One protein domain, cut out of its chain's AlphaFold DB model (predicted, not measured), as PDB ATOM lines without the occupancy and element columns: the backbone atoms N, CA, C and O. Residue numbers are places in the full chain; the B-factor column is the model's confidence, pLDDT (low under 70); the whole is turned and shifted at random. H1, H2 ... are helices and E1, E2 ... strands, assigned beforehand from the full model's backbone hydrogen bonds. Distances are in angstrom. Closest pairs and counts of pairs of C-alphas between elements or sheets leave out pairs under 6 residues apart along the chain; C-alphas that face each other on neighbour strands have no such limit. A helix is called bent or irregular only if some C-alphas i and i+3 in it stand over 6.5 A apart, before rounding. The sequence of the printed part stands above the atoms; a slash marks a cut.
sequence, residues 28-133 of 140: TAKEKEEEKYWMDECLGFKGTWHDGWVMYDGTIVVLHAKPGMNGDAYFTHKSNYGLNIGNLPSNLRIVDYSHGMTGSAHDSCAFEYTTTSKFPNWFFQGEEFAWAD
ATOM      1  N   THR A  28     161.198 230.539 252.064       95.06
ATOM      2  CA  THR A  28     161.981 231.322 251.110       95.06
ATOM      3  C   THR A  28     161.484 232.768 251.066       95.06
ATOM      4  O   THR A  28     160.342 233.052 251.412       95.06
ATOM      5  N   ALA A  29     162.308 233.697 250.570       95.31
ATOM      6  CA  ALA A  29     161.897 235.098 250.416       95.31
ATOM      7  C   ALA A  29     160.617 235.252 249.569       95.31
ATOM      8  O   ALA A  29     159.787 236.106 249.850       95.31
ATOM      9  N   LYS A  30     160.435 234.383 248.565       96.88
ATOM     10  CA  LYS A  30     159.227 234.346 247.735       96.88
ATOM     11  C   LYS A  30     158.004 233.875 248.525       96.88
ATOM     12  O   LYS A  30     156.965 234.508 248.433       96.88
ATOM     13  N   GLU A  31     158.135 232.799 249.303       96.19
ATOM     14  CA  GLU A  31     157.047 232.306 250.162       96.19
ATOM     15  C   GLU A  31     156.696 233.313 251.266       96.19
ATOM     16  O   GLU A  31     155.522 233.490 251.566       96.19
ATOM     17  N   LYS A  32     157.689 234.010 251.844       96.06
ATOM     18  CA  LYS A  32     157.445 235.104 252.795       96.06
ATOM     19  C   LYS A  32     156.604 236.202 252.157       96.06
ATOM     20  O   LYS A  32     155.618 236.616 252.743       96.06
ATOM     21  N   GLU A  33     156.972 236.652 250.963       95.94
ATOM     22  CA  GLU A  33     156.236 237.704 250.259       95.94
ATOM     23  C   GLU A  33     154.802 237.274 249.913       95.94
ATOM     24  O   GLU A  33     153.857 238.033 250.106       95.94
ATOM     25  N   GLU A  34     154.618 236.030 249.460       96.19
ATOM     26  CA  GLU A  34     153.288 235.449 249.229       96.19
ATOM     27  C   GLU A  34     152.443 235.435 250.515       96.19
ATOM     28  O   GLU A  34     151.257 235.758 250.473       96.19
ATOM     29  N   GLU A  35     153.058 235.127 251.659       96.19
ATOM     30  CA  GLU A  35     152.400 235.154 252.967       96.19
ATOM     31  C   GLU A  35     152.005 236.576 253.395       96.19
ATOM     32  O   GLU A  35     150.882 236.798 253.845       96.19
ATOM     33  N   LYS A  36     152.899 237.553 253.211       95.19
ATOM     34  CA  LYS A  36     152.632 238.972 253.496       95.19
ATOM     35  C   LYS A  36     151.457 239.497 252.667       95.19
ATOM     36  O   LYS A  36     150.544 240.121 253.204       95.19
ATOM     37  N   TYR A  37     151.423 239.177 251.371       95.19
ATOM     38  CA  TYR A  37     150.289 239.520 250.510       95.19
ATOM     39  C   TYR A  37     148.991 238.841 250.949       95.19
ATOM     40  O   TYR A  37     147.941 239.481 250.964       95.19
ATOM     41  N   TRP A  38     149.050 237.565 251.334       95.19
ATOM     42  CA  TRP A  38     147.880 236.860 251.851       95.19
ATOM     43  C   TRP A  38     147.333 237.530 253.121       95.19
ATOM     44  O   TRP A  38     146.121 237.706 253.256       95.19
ATOM     45  N   MET A  39     148.221 237.965 254.022       93.81
ATOM     46  CA  MET A  39     147.867 238.719 255.228       93.81
ATOM     47  C   MET A  39     147.218 240.068 254.902       93.81
ATOM     48  O   MET A  39     146.184 240.403 255.486       93.81
ATOM     49  N   ASP A  40     147.766 240.814 253.942       94.25
ATOM     50  CA  ASP A  40     147.180 242.071 253.465       94.25
ATOM     51  C   ASP A  40     145.770 241.871 252.900       94.25
ATOM     52  O   ASP A  40     144.862 242.641 253.219       94.25
ATOM     53  N   GLU A  41     145.558 240.833 252.085       93.88
ATOM     54  CA  GLU A  41     144.245 240.522 251.512       93.88
ATOM     55  C   GLU A  41     143.234 240.103 252.584       93.88
ATOM     56  O   GLU A  41     142.071 240.514 252.538       93.88
ATOM     57  N   CYS A  42     143.671 239.307 253.561       91.75
ATOM     58  CA  CYS A  42     142.795 238.762 254.593       91.75
ATOM     59  C   CYS A  42     142.417 239.788 255.670       91.75
ATOM     60  O   CYS A  42     141.289 239.766 256.165       91.75
ATOM     61  N   LEU A  43     143.340 240.681 256.045       89.06
ATOM     62  CA  LEU A  43     143.167 241.623 257.160       89.06
ATOM     63  C   LEU A  43     143.033 243.085 256.709       89.06
ATOM     64  O   LEU A  43     142.679 243.951 257.511       89.06
ATOM     65  N   GLY A  44     143.260 243.370 255.424       89.19
ATOM     66  CA  GLY A  44     143.150 244.709 254.847       89.19
ATOM     67  C   GLY A  44     144.289 245.648 255.244       89.19
ATOM     68  O   GLY A  44     144.097 246.870 255.258       89.19
ATOM     69  N   PHE A  45     145.451 245.098 255.603       86.38
ATOM     70  CA  PHE A  45     146.622 245.876 255.996       86.38
ATOM     71  C   PHE A  45     147.198 246.694 254.833       86.38
ATOM     72  O   PHE A  45     146.968 246.423 253.656       86.38
ATOM     73  N   LYS A  46     147.885 247.788 255.187       80.12
ATOM     74  CA  LYS A  46     148.549 248.701 254.247       80.12
ATOM     75  C   LYS A  46     149.821 249.266 254.871       80.12
ATOM     76  O   LYS A  46     149.834 249.607 256.054       80.12
ATOM     77  N   GLY A  47     150.844 249.473 254.044       85.50
ATOM     78  CA  GLY A  47     152.092 250.115 254.454       85.50
ATOM     79  C   GLY A  47     152.962 249.189 255.301       85.50
ATOM     80  O   GLY A  47     153.116 248.024 254.967       85.50
ATOM     81  N   THR A  48     153.512 249.702 256.400       84.62
ATOM     82  CA  THR A  48     154.518 249.010 257.232       84.62
ATOM     83  C   THR A  48     154.021 247.719 257.884       84.62
ATOM     84  O   THR A  48     154.823 246.910 258.320       84.62
ATOM     85  N   TRP A  49     152.705 247.506 257.956       88.88
ATOM     86  CA  TRP A  49     152.128 246.264 258.479       88.88
ATOM     87  C   TRP A  49     152.289 245.071 257.527       88.88
ATOM     88  O   TRP A  49     152.108 243.938 257.958       88.88
ATOM     89  N   HIS A  50     152.661 245.322 256.270       93.44
ATOM     90  CA  HIS A  50     152.916 244.289 255.269       93.44
ATOM     91  C   HIS A  50     154.050 243.343 255.685       93.44
ATOM     92  O   HIS A  50     154.021 242.163 255.371       93.44
ATOM     93  N   ASP A  51     155.047 243.829 256.426       94.81
ATOM     94  CA  ASP A  51     156.259 243.057 256.709       94.81
ATOM     95  C   ASP A  51     156.096 241.951 257.770       94.81
ATOM     96  O   ASP A  51     157.022 241.171 258.019       94.81
ATOM     97  N   GLY A  52     154.904 241.817 258.352       94.25
ATOM     98  CA  GLY A  52     154.574 240.736 259.270       94.25
ATOM     99  C   GLY A  52     154.142 239.464 258.536       94.25
ATOM    100  O   GLY A  52     153.093 239.452 257.895       94.25
ATOM    101  N   TRP A  53     154.888 238.365 258.686       94.44
ATOM    102  CA  TRP A  53     154.627 237.119 257.932       94.44
ATOM    103  C   TRP A  53     154.485 235.850 258.787       94.44
ATOM    104  O   TRP A  53     153.936 234.855 258.325       94.44
ATOM    105  N   VAL A  54     154.966 235.853 260.030       95.06
ATOM    106  CA  VAL A  54     154.855 234.706 260.949       95.06
ATOM    107  C   VAL A  54     153.906 235.041 262.089       95.06
ATOM    108  O   VAL A  54     153.854 236.188 262.529       95.06
ATOM    109  N   MET A  55     153.187 234.042 262.592       93.44
ATOM    110  CA  MET A  55     152.318 234.173 263.752       93.44
ATOM    111  C   MET A  55     152.832 233.332 264.919       93.44
ATOM    112  O   MET A  55     153.162 232.155 264.763       93.44
ATOM    113  N   TYR A  56     152.842 233.955 266.093       90.31
ATOM    114  CA  TYR A  56     153.001 233.308 267.383       90.31
ATOM    115  C   TYR A  56     151.734 233.505 268.194       90.31
ATOM    116  O   TYR A  56     151.342 234.613 268.545       90.31
ATOM    117  N   ASP A  57     151.111 232.388 268.513       82.00
ATOM    118  CA  ASP A  57     150.049 232.295 269.497       82.00
ATOM    119  C   ASP A  57     150.496 231.237 270.513       82.00
ATOM    120  O   ASP A  57     151.410 230.462 270.222       82.00
ATOM    121  N   GLY A  58     149.868 231.151 271.684       79.44
ATOM    122  CA  GLY A  58     150.064 230.066 272.663       79.44
ATOM    123  C   GLY A  58     149.601 228.688 272.157       79.44
ATOM    124  O   GLY A  58     148.992 227.892 272.892       79.44
ATOM    125  N   THR A  59     149.804 228.433 270.865       86.62
ATOM    126  CA  THR A  59     149.444 227.242 270.120       86.62
ATOM    127  C   THR A  59     150.395 226.130 270.507       86.62
ATOM    128  O   THR A  59     151.599 226.172 270.249       86.62
ATOM    129  N   ILE A  60     149.808 225.110 271.124       87.44
ATOM    130  CA  ILE A  60     150.514 223.941 271.621       87.44
ATOM    131  C   ILE A  60     150.171 222.749 270.731       87.44
ATOM    132  O   ILE A  60     149.013 222.332 270.667       87.44
ATOM    133  N   VAL A  61     151.185 222.150 270.109       88.75
ATOM    134  CA  VAL A  61     151.065 220.819 269.505       88.75
ATOM    135  C   VAL A  61     151.111 219.794 270.632       88.75
ATOM    136  O   VAL A  61     152.160 219.567 271.236       88.75
ATOM    137  N   VAL A  62     149.957 219.205 270.945       89.56
ATOM    138  CA  VAL A  62     149.811 218.258 272.057       89.56
ATOM    139  C   VAL A  62     150.414 216.903 271.687       89.56
ATOM    140  O   VAL A  62     150.068 216.298 270.674       89.56
ATOM    141  N   LEU A  63     151.289 216.401 272.551       87.94
ATOM    142  CA  LEU A  63     151.861 215.066 272.474       87.94
ATOM    143  C   LEU A  63     150.928 214.056 273.145       87.94
ATOM    144  O   LEU A  63     150.367 214.308 274.211       87.94
ATOM    145  N   HIS A  64     150.815 212.871 272.547       87.25
ATOM    146  CA  HIS A  64     149.978 211.789 273.074       87.25
ATOM    147  C   HIS A  64     150.411 211.319 274.477       87.25
ATOM    148  O   HIS A  64     149.575 210.909 275.279       87.25
ATOM    149  N   ALA A  65     151.713 211.354 274.781       88.19
ATOM    150  CA  ALA A  65     152.263 210.912 276.059       88.19
ATOM    151  C   ALA A  65     153.521 211.706 276.447       88.19
ATOM    152  O   ALA A  65     154.148 212.343 275.600       88.19
ATOM    153  N   LYS A  66     153.904 211.615 277.731       88.44
ATOM    154  CA  LYS A  66     155.165 212.155 278.256       88.44
ATOM    155  C   LYS A  66     156.347 211.580 277.461       88.44
ATOM    156  O   LYS A  66     156.494 210.355 277.434       88.44
ATOM    157  N   PRO A  67     157.210 212.419 276.864       84.94
ATOM    158  CA  PRO A  67     158.424 211.934 276.220       84.94
ATOM    159  C   PRO A  67     159.326 211.177 277.200       84.94
ATOM    160  O   PRO A  67     159.459 211.556 278.364       84.94
ATOM    161  N   GLY A  68     159.964 210.102 276.731       81.62
ATOM    162  CA  GLY A  68     160.853 209.296 277.576       81.62
ATOM    163  C   GLY A  68     162.107 210.057 278.018       81.62
ATOM    164  O   GLY A  68     162.567 209.893 279.144       81.62
ATOM    165  N   MET A  69     162.626 210.931 277.152       79.25
ATOM    166  CA  MET A  69     163.764 211.802 277.442       79.25
ATOM    167  C   MET A  69     163.269 213.203 277.794       79.25
ATOM    168  O   MET A  69     162.485 213.783 277.047       79.25
ATOM    169  N   ASN A  70     163.724 213.740 278.930       81.38
ATOM    170  CA  ASN A  70     163.363 215.076 279.413       81.38
ATOM    171  C   ASN A  70     161.849 215.346 279.431       81.38
ATOM    172  O   ASN A  70     161.438 216.485 279.266       81.38
ATOM    173  N   GLY A  71     160.996 214.333 279.625       83.12
ATOM    174  CA  GLY A  71     159.552 214.479 279.420       83.12
ATOM    175  C   GLY A  71     158.884 215.576 280.247       83.12
ATOM    176  O   GLY A  71     157.887 216.141 279.810       83.12
ATOM    177  N   ASP A  72     159.443 215.907 281.415       84.19
ATOM    178  CA  ASP A  72     158.956 217.024 282.226       84.19
ATOM    179  C   ASP A  72     159.068 218.350 281.468       84.19
ATOM    180  O   ASP A  72     158.112 219.114 281.472       84.19
ATOM    181  N   ALA A  73     160.139 218.558 280.693       83.50
ATOM    182  CA  ALA A  73     160.381 219.737 279.852       83.50
ATOM    183  C   ALA A  73     159.234 220.063 278.874       83.50
ATOM    184  O   ALA A  73     159.148 221.182 278.374       83.50
ATOM    185  N   TYR A  74     158.361 219.098 278.590       84.31
ATOM    186  CA  TYR A  74     157.239 219.236 277.664       84.31
ATOM    187  C   TYR A  74     155.912 219.518 278.375       84.31
ATOM    188  O   TYR A  74     154.900 219.685 277.704       84.31
ATOM    189  N   PHE A  75     155.874 219.535 279.711       85.38
ATOM    190  CA  PHE A  75     154.641 219.743 280.464       85.38
ATOM    191  C   PHE A  75     154.231 221.220 280.475       85.38
ATOM    192  O   PHE A  75     154.914 222.063 281.057       85.38
ATOM    193  N   THR A  76     153.098 221.520 279.847       82.56
ATOM    194  CA  THR A  76     152.621 222.884 279.589       82.56
ATOM    195  C   THR A  76     151.687 223.401 280.687       82.56
ATOM    196  O   THR A  76     151.158 222.637 281.503       82.56
ATOM    197  N   HIS A  77     151.378 224.702 280.654       77.94
ATOM    198  CA  HIS A  77     150.403 225.317 281.563       77.94
ATOM    199  C   HIS A  77     148.980 224.742 281.406       77.94
ATOM    200  O   HIS A  77     148.173 224.831 282.331       77.94
ATOM    201  N   LYS A  78     148.670 224.108 280.263       83.00
ATOM    202  CA  LYS A  78     147.380 223.451 279.988       83.00
ATOM    203  C   LYS A  78     147.292 222.039 280.582       83.00
ATOM    204  O   LYS A  78     146.368 221.297 280.264       83.00
ATOM    205  N   SER A  79     148.235 221.668 281.453       86.12
ATOM    206  CA  SER A  79     148.314 220.347 282.092       86.12
ATOM    207  C   SER A  79     148.394 219.185 281.091       86.12
ATOM    208  O   SER A  79     147.882 218.095 281.341       86.12
ATOM    209  N   ASN A  80     149.041 219.417 279.946       87.06
ATOM    210  CA  ASN A  80     149.318 218.414 278.919       87.06
ATOM    211  C   ASN A  80     150.806 218.437 278.531       87.06
ATOM    212  O   ASN A  80     151.549 219.303 278.984       87.06
ATOM    213  N   TYR A  81     151.245 217.477 277.715       87.81
ATOM    214  CA  TYR A  81     152.586 217.492 277.126       87.81
ATOM    215  C   TYR A  81     152.514 218.101 275.730       87.81
ATOM    216  O   TYR A  81     151.638 217.712 274.961       87.81
ATOM    217  N   GLY A  82     153.408 219.023 275.379       88.25
ATOM    218  CA  GLY A  82     153.332 219.698 274.090       88.25
ATOM    219  C   GLY A  82     154.516 220.586 273.731       88.25
ATOM    220  O   GLY A  82     155.448 220.765 274.514       88.25
ATOM    221  N   LEU A  83     154.456 221.115 272.511       87.94
ATOM    222  CA  LEU A  83     155.414 222.052 271.923       87.94
ATOM    223  C   LEU A  83     154.707 223.362 271.591       87.94
ATOM    224  O   LEU A  83     153.649 223.312 270.967       87.94
ATOM    225  N   ASN A  84     155.295 224.501 271.950       88.81
ATOM    226  CA  ASN A  84     154.818 225.795 271.457       88.81
ATOM    227  C   ASN A  84     155.382 226.021 270.059       88.81
ATOM    228  O   ASN A  84     156.560 225.740 269.840       88.81
ATOM    229  N   ILE A  85     154.564 226.508 269.129       91.62
ATOM    230  CA  ILE A  85     154.959 226.661 267.724       91.62
ATOM    231  C   ILE A  85     154.722 228.081 267.207       91.62
ATOM    232  O   ILE A  85     153.792 228.759 267.634       91.62
ATOM    233  N   GLY A  86     155.560 228.495 266.259       93.31
ATOM    234  CA  GLY A  86     155.301 229.603 265.346       93.31
ATOM    235  C   GLY A  86     154.978 229.060 263.959       93.31
ATOM    236  O   GLY A  86     155.635 228.124 263.484       93.31
ATOM    237  N   ASN A  87     153.965 229.622 263.305       95.00
ATOM    238  CA  ASN A  87     153.496 229.129 262.013       95.00
ATOM    239  C   ASN A  87     153.181 230.243 261.017       95.00
ATOM    240  O   ASN A  87     152.972 231.400 261.382       95.00
ATOM    241  N   LEU A  88     153.107 229.857 259.744       95.31
ATOM    242  CA  LEU A  88     152.543 230.702 258.698       95.31
ATOM    243  C   LEU A  88     151.011 230.753 258.831       95.31
ATOM    244  O   LEU A  88     150.388 229.687 258.939       95.31
ATOM    245  N   PRO A  89     150.396 231.947 258.832       92.81
ATOM    246  CA  PRO A  89     148.943 232.110 258.898       92.81
ATOM    247  C   PRO A  89     148.156 231.364 257.809       92.81
ATOM    248  O   PRO A  89     147.131 230.752 258.107       92.81
ATOM    249  N   SER A  90     148.637 231.369 256.564       94.69
ATOM    250  CA  SER A  90     147.890 230.883 255.399       94.69
ATOM    251  C   SER A  90     147.730 229.362 255.352       94.69
ATOM    252  O   SER A  90     146.715 228.852 254.873       94.69
ATOM    253  N   ASN A  91     148.738 228.621 255.823       93.06
ATOM    254  CA  ASN A  91     148.851 227.178 255.592       93.06
ATOM    255  C   ASN A  91     149.294 226.364 256.816       93.06
ATOM    256  O   ASN A  91     149.456 225.149 256.707       93.06
ATOM    257  N   LEU A  92     149.475 227.012 257.972       92.25
ATOM    258  CA  LEU A  92     149.877 226.391 259.239       92.25
ATOM    259  C   LEU A  92     151.243 225.687 259.206       92.25
ATOM    260  O   LEU A  92     151.545 224.885 260.093       92.25
ATOM    261  N   ARG A  93     152.095 225.979 258.215       93.44
ATOM    262  CA  ARG A  93     153.470 225.474 258.185       93.44
ATOM    263  C   ARG A  93     154.204 225.951 259.430       93.44
ATOM    264  O   ARG A  93     154.289 227.153 259.674       93.44
ATOM    265  N   ILE A  94     154.748 225.005 260.187       93.19
ATOM    266  CA  ILE A  94     155.558 225.278 261.373       93.19
ATOM    267  C   ILE A  94     156.925 225.774 260.907       93.19
ATOM    268  O   ILE A  94     157.595 225.112 260.116       93.19
ATOM    269  N   VAL A  95     157.331 226.943 261.393       94.06
ATOM    270  CA  VAL A  95     158.609 227.583 261.033       94.06
ATOM    271  C   VAL A  95     159.546 227.727 262.226       94.06
ATOM    272  O   VAL A  95     160.744 227.924 262.043       94.06
ATOM    273  N   ASP A  96     159.008 227.604 263.437       92.56
ATOM    274  CA  ASP A  96     159.757 227.636 264.686       92.56
ATOM    275  C   ASP A  96     158.978 226.900 265.778       92.56
ATOM    276  O   ASP A  96     157.751 226.772 265.707       92.56
ATOM    277  N   TYR A  97     159.676 226.430 266.805       89.94
ATOM    278  CA  TYR A  97     159.050 225.831 267.976       89.94
ATOM    279  C   TYR A  97     159.960 225.911 269.200       89.94
ATOM    280  O   TYR A  97     161.179 226.041 269.098       89.94
ATOM    281  N   SER A  98     159.368 225.792 270.386       86.62
ATOM    282  CA  SER A  98     160.108 225.670 271.638       86.62
ATOM    283  C   SER A  98     159.513 224.605 272.562       86.62
ATOM    284  O   SER A  98     158.313 224.317 272.572       86.62
ATOM    285  N   HIS A  99     160.398 224.003 273.355       80.00
ATOM    286  CA  HIS A  99     160.092 223.111 274.472       80.00
ATOM    287  C   HIS A  99     160.951 223.516 275.677       80.00
ATOM    288  O   HIS A  99     161.916 224.261 275.525       80.00
ATOM    289  N   GLY A 100     160.658 223.002 276.872       66.25
ATOM    290  CA  GLY A 100     161.469 223.264 278.070       66.25
ATOM    291  C   GLY A 100     160.802 224.096 279.153       66.25
ATOM    292  O   GLY A 100     161.369 224.224 280.234       66.25
ATOM    293  N   MET A 101     159.603 224.622 278.909       63.66
ATOM    294  CA  MET A 101     158.906 225.473 279.871       63.66
ATOM    295  C   MET A 101     157.931 224.648 280.712       63.66
ATOM    296  O   MET A 101     156.727 224.641 280.473       63.66
ATOM    297  N   THR A 102     158.479 223.933 281.696       53.34
ATOM    298  CA  THR A 102     157.712 223.202 282.717       53.34
ATOM    299  C   THR A 102     156.859 224.148 283.559       53.34
ATOM    300  O   THR A 102     157.407 224.994 284.270       53.34
ATOM    301  N   GLY A 103     155.539 223.944 283.576       56.41
ATOM    302  CA  GLY A 103     154.623 224.581 284.534       56.41
ATOM    303  C   GLY A 103     153.832 225.771 283.977       56.41
ATOM    304  O   GLY A 103     153.530 225.830 282.791       56.41
ATOM    305  N   SER A 104     153.449 226.716 284.841       58.25
ATOM    306  CA  SER A 104     152.630 227.898 284.499       58.25
ATOM    307  C   SER A 104     153.428 229.019 283.818       58.25
ATOM    308  O   SER A 104     153.262 230.191 284.151       58.25
ATOM    309  N   ALA A 105     154.334 228.673 282.905       61.59
ATOM    310  CA  ALA A 105     155.027 229.669 282.103       61.59
ATOM    311  C   ALA A 105     154.034 230.328 281.138       61.59
ATOM    312  O   ALA A 105     153.258 229.640 280.474       61.59
ATOM    313  N   HIS A 106     154.058 231.658 281.092       68.31
ATOM    314  CA  HIS A 106     153.264 232.438 280.151       68.31
ATOM    315  C   HIS A 106     153.779 232.208 278.719       68.31
ATOM    316  O   HIS A 106     154.967 231.931 278.538       68.31
ATOM    317  N   ASP A 107     152.922 232.341 277.704       70.50
ATOM    318  CA  ASP A 107     153.306 232.065 276.309       70.50
ATOM    319  C   ASP A 107     154.483 232.950 275.851       70.50
ATOM    320  O   ASP A 107     155.411 232.485 275.191       70.50
ATOM    321  N   SER A 108     154.534 234.193 276.337       70.62
ATOM    322  CA  SER A 108     155.670 235.106 276.155       70.62
ATOM    323  C   SER A 108     156.986 234.589 276.754       70.62
ATOM    324  O   SER A 108     158.039 234.777 276.154       70.62
ATOM    325  N   CYS A 109     156.956 233.871 277.881       76.69
ATOM    326  CA  CYS A 109     158.155 233.220 278.409       76.69
ATOM    327  C   CYS A 109     158.599 232.064 277.510       76.69
ATOM    328  O   CYS A 109     159.793 231.852 277.351       76.69
ATOM    329  N   ALA A 110     157.674 231.302 276.918       76.94
ATOM    330  CA  ALA A 110     158.033 230.239 275.977       76.94
ATOM    331  C   ALA A 110     158.598 230.785 274.659       76.94
ATOM    332  O   ALA A 110     159.468 230.148 274.054       76.94
ATOM    333  N   PHE A 111     158.149 231.974 274.256       82.31
ATOM    334  CA  PHE A 111     158.664 232.697 273.102       82.31
ATOM    335  C   PHE A 111     160.135 233.087 273.244       82.31
ATOM    336  O   PHE A 111     160.885 232.927 272.293       82.31
ATOM    337  N   GLU A 112     160.596 233.492 274.432       84.19
ATOM    338  CA  GLU A 112     162.014 233.834 274.671       84.19
ATOM    339  C   GLU A 112     162.994 232.696 274.328       84.19
ATOM    340  O   GLU A 112     164.189 232.907 274.111       84.19
ATOM    341  N   TYR A 113     162.492 231.460 274.268       83.56
ATOM    342  CA  TYR A 113     163.295 230.288 273.959       83.56
ATOM    343  C   TYR A 113     163.239 229.859 272.493       83.56
ATOM    344  O   TYR A 113     164.023 228.972 272.134       83.56
ATOM    345  N   THR A 114     162.380 230.473 271.675       86.06
ATOM    346  CA  THR A 114     162.254 230.180 270.242       86.06
ATOM    347  C   THR A 114     163.443 230.726 269.455       86.06
ATOM    348  O   THR A 114     164.221 231.566 269.929       86.06
ATOM    349  N   THR A 115     163.608 230.230 268.232       88.12
ATOM    350  CA  THR A 115     164.654 230.689 267.316       88.12
ATOM    351  C   THR A 115     164.445 232.153 266.946       88.12
ATOM    352  O   THR A 115     165.411 232.914 266.914       88.12
ATOM    353  N   THR A 116     163.193 232.573 266.746       89.88
ATOM    354  CA  THR A 116     162.829 233.964 266.472       89.88
ATOM    355  C   THR A 116     163.299 234.910 267.571       89.88
ATOM    356  O   THR A 116     163.858 235.959 267.257       89.88
ATOM    357  N   SER A 117     163.127 234.551 268.847       88.38
ATOM    358  CA  SER A 117     163.561 235.417 269.948       88.38
ATOM    359  C   SER A 117     165.083 235.420 270.134       88.38
ATOM    360  O   SER A 117     165.683 236.472 270.349       88.38
ATOM    361  N   LYS A 118     165.735 234.258 270.005       90.25
ATOM    362  CA  LYS A 118     167.187 234.131 270.218       90.25
ATOM    363  C   LYS A 118     168.029 234.667 269.065       90.25
ATOM    364  O   LYS A 118     169.141 235.145 269.291       90.25
ATOM    365  N   PHE A 119     167.529 234.562 267.837       91.88
ATOM    366  CA  PHE A 119     168.267 234.881 266.617       91.88
ATOM    367  C   PHE A 119     167.422 235.715 265.635       91.88
ATOM    368  O   PHE A 119     167.277 235.333 264.470       91.88
ATOM    369  N   PRO A 120     166.897 236.884 266.055       91.69
ATOM    370  CA  PRO A 120     165.981 237.678 265.235       91.69
ATOM    371  C   PRO A 120     166.611 238.118 263.908       91.69
ATOM    372  O   PRO A 120     165.959 238.040 262.878       91.69
ATOM    373  N   ASN A 121     167.904 238.463 263.894       92.38
ATOM    374  CA  ASN A 121     168.620 238.876 262.675       92.38
ATOM    375  C   ASN A 121     168.820 237.748 261.649       92.38
ATOM    376  O   ASN A 121     169.152 238.010 260.497       92.38
ATOM    377  N   TRP A 122     168.711 236.490 262.081       91.81
ATOM    378  CA  TRP A 122     168.730 235.339 261.178       91.81
ATOM    379  C   TRP A 122     167.319 235.021 260.668       91.81
ATOM    380  O   TRP A 122     167.153 234.622 259.517       91.81
ATOM    381  N   PHE A 123     166.311 235.218 261.522       93.50
ATOM    382  CA  PHE A 123     164.918 234.877 261.248       93.50
ATOM    383  C   PHE A 123     164.206 235.928 260.371       93.50
ATOM    384  O   PHE A 123     163.498 235.584 259.415       93.50
ATOM    385  N   PHE A 124     164.428 237.208 260.673       94.50
ATOM    386  CA  PHE A 124     163.835 238.369 260.015       94.50
ATOM    387  C   PHE A 124     164.836 239.106 259.130       94.50
ATOM    388  O   PHE A 124     166.043 239.108 259.377       94.50
ATOM    389  N   GLN A 125     164.316 239.753 258.090       93.06
ATOM    390  CA  GLN A 125     165.074 240.614 257.188       93.06
ATOM    391  C   GLN A 125     164.436 242.002 257.108       93.06
ATOM    392  O   GLN A 125     163.225 242.119 256.966       93.06
ATOM    393  N   GLY A 126     165.247 243.062 257.144       92.50
ATOM    394  CA  GLY A 126     164.741 244.431 257.015       92.50
ATOM    395  C   GLY A 126     163.779 244.804 258.147       92.50
ATOM    396  O   GLY A 126     164.158 244.725 259.311       92.50
ATOM    397  N   GLU A 127     162.562 245.212 257.785       92.25
ATOM    398  CA  GLU A 127     161.493 245.611 258.717       92.25
ATOM    399  C   GLU A 127     160.525 244.455 259.045       92.25
ATOM    400  O   GLU A 127     159.459 244.684 259.608       92.25
ATOM    401  N   GLU A 128     160.889 243.209 258.712       94.75
ATOM    402  CA  GLU A 128     160.085 242.022 259.028       94.75
ATOM    403  C   GLU A 128     159.830 241.844 260.527       94.75
ATOM    404  O   GLU A 128     160.724 242.011 261.358       94.75
ATOM    405  N   PHE A 129     158.612 241.412 260.859       93.69
ATOM    406  CA  PHE A 129     158.206 241.142 262.236       93.69
ATOM    407  C   PHE A 129     157.268 239.931 262.354       93.69
ATOM    408  O   PHE A 129     156.810 239.348 261.367       93.69
ATOM    409  N   ALA A 130     157.006 239.524 263.597       93.75
ATOM    410  CA  ALA A 130     156.021 238.505 263.944       93.75
ATOM    411  C   ALA A 130     154.718 239.135 264.435       93.75
ATOM    412  O   ALA A 130     154.731 240.077 265.227       93.75
ATOM    413  N   TRP A 131     153.599 238.533 264.056       91.62
ATOM    414  CA  TRP A 131     152.311 238.760 264.693       91.62
ATOM    415  C   TRP A 131     152.235 237.952 265.981       91.62
ATOM    416  O   TRP A 131     152.444 236.740 265.968       91.62
ATOM    417  N   ALA A 132     151.922 238.614 267.087       89.88
ATOM    418  CA  ALA A 132     151.740 237.966 268.375       89.88
ATOM    419  C   ALA A 132     150.650 238.674 269.183       89.88
ATOM    420  O   ALA A 132     150.295 239.821 268.895       89.88
ATOM    421  N   ASP A 133     150.115 237.994 270.197       83.38
ATOM    422  CA  ASP A 133     149.211 238.632 271.153       83.38
ATOM    423  C   ASP A 133     149.940 239.748 271.930       83.38
ATOM    424  O   ASP A 133     151.157 239.749 272.110       83.38
TER     425      ASP A 133
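Overview. This is residues 28 to 133 of the 140 residues of an uncharacterized protein of Paxillus rubicundulus Ve08.2h10 (UniProt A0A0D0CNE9). The model is an elongated body built on one strongly twisted sheet of four strands, with H1 and the short H2 packed across one end, where E1 begins, and H3 with its loops at the opposite end. E1, bent partway, runs through the core beside E2 and E4; H4 packs on the sheet near E1 and E2, and H5 and H6 follow in the stretch that passes from there to E4. The printed part has 106 residues, with six named helices and four named strands in the order H1, H2, E1, H3, E2, E3, H4, H5, H6, E4. The sheet is mixed, in the order E3, E2, E1, E4, and the class is mixed, helices and strands. The whole is only just compact, close to loose, with a radius of gyration of the C-alphas of 15.1 A and spans of 45 by 25 by 23 A.

Along the chain. Find C-alpha 29 at (161.897, 235.098, 250.416); from there H1 runs through residues 29 to 43, 20.9 A from first to last C-alpha. A tight link leads to H2, residues 47 to 51, which is neither bent nor irregular, but only just: C-alphas 48 and 51 are 6.2 A apart. E1, residues 52 to 62, follows at once and covers 26.3 A, from C-alpha 52 at (154.574, 240.736, 259.270) to C-alpha 62 at (149.811, 218.258, 272.057); it bends by 66 degrees at residue 58. Next come H3, residues 71 to 74, then E2, residues 82 to 87, 15.3 A long, and E3, residues 94 to 98, 11.2 A long. Look on for three short helices: H4, residues 107 to 111, H5, residues 115 to 118, and H6, residues 120 to 123. E4, residues 129 to 132, ends at C-alpha 132, (151.740, 237.966, 268.375).

Arrangement. Start with the sheet, whose edge strands are E3 and E4. E2 and E3 form a hairpin, antiparallel at 141 degrees, with N 86 and O 96 within hydrogen-bond range at 2.8 A. E2 and E1 are antiparallel at 162 degrees; look at N 55 and O 87, 2.9 A, and at N 83 and O 61, 3.0 A. E1 and E4 are parallel at 42 degrees, with N 56 and O 131 2.8 A apart. H4 is on the sheet at a height of 8.3 A and lies over E2, but only just, with 3 of its 5 C-alphas falling on E2 and 2 on E1. The closest C-alphas of H4 and E1 are those of Asp 107 and Gly 58, 5.3 A apart. H1 only grazes the sheet, with residues 31 to 40; its closest C-alpha to E1 is that of Lys 36, 5.2 A from that of Trp 53. With residues 36 to 40 alone H1 touches H2, closest at the C-alphas of Lys 36 and His 50, 5.6 A. H2 only grazes the sheet with residues 49 to 51, H3 with 71 to 74, H5 with 115 to 116 and H6, only just on it with 5 pairs of C-alphas within 10 A, with 120 to 123. H5 and H6 are close but not clearly touching, and H1 and H3 are apart. In H1 and H4 every O i to N i+4 pair is within hydrogen-bond range; H2 has 0 of 1, beside 1 of 2 O i to N i+3 pairs, and H3, H5 and H6 are too short for an i+4 pair.

Size, cuts and confidence. The two C-alphas farthest apart are those of Gly 47 and Gly 68, 47.7 A. The printed part has no cut, and no link is long. The mean pLDDT of the printed part is 87.2; look for low confidence, under 70, at residues 100 to 106, between E3 and H4.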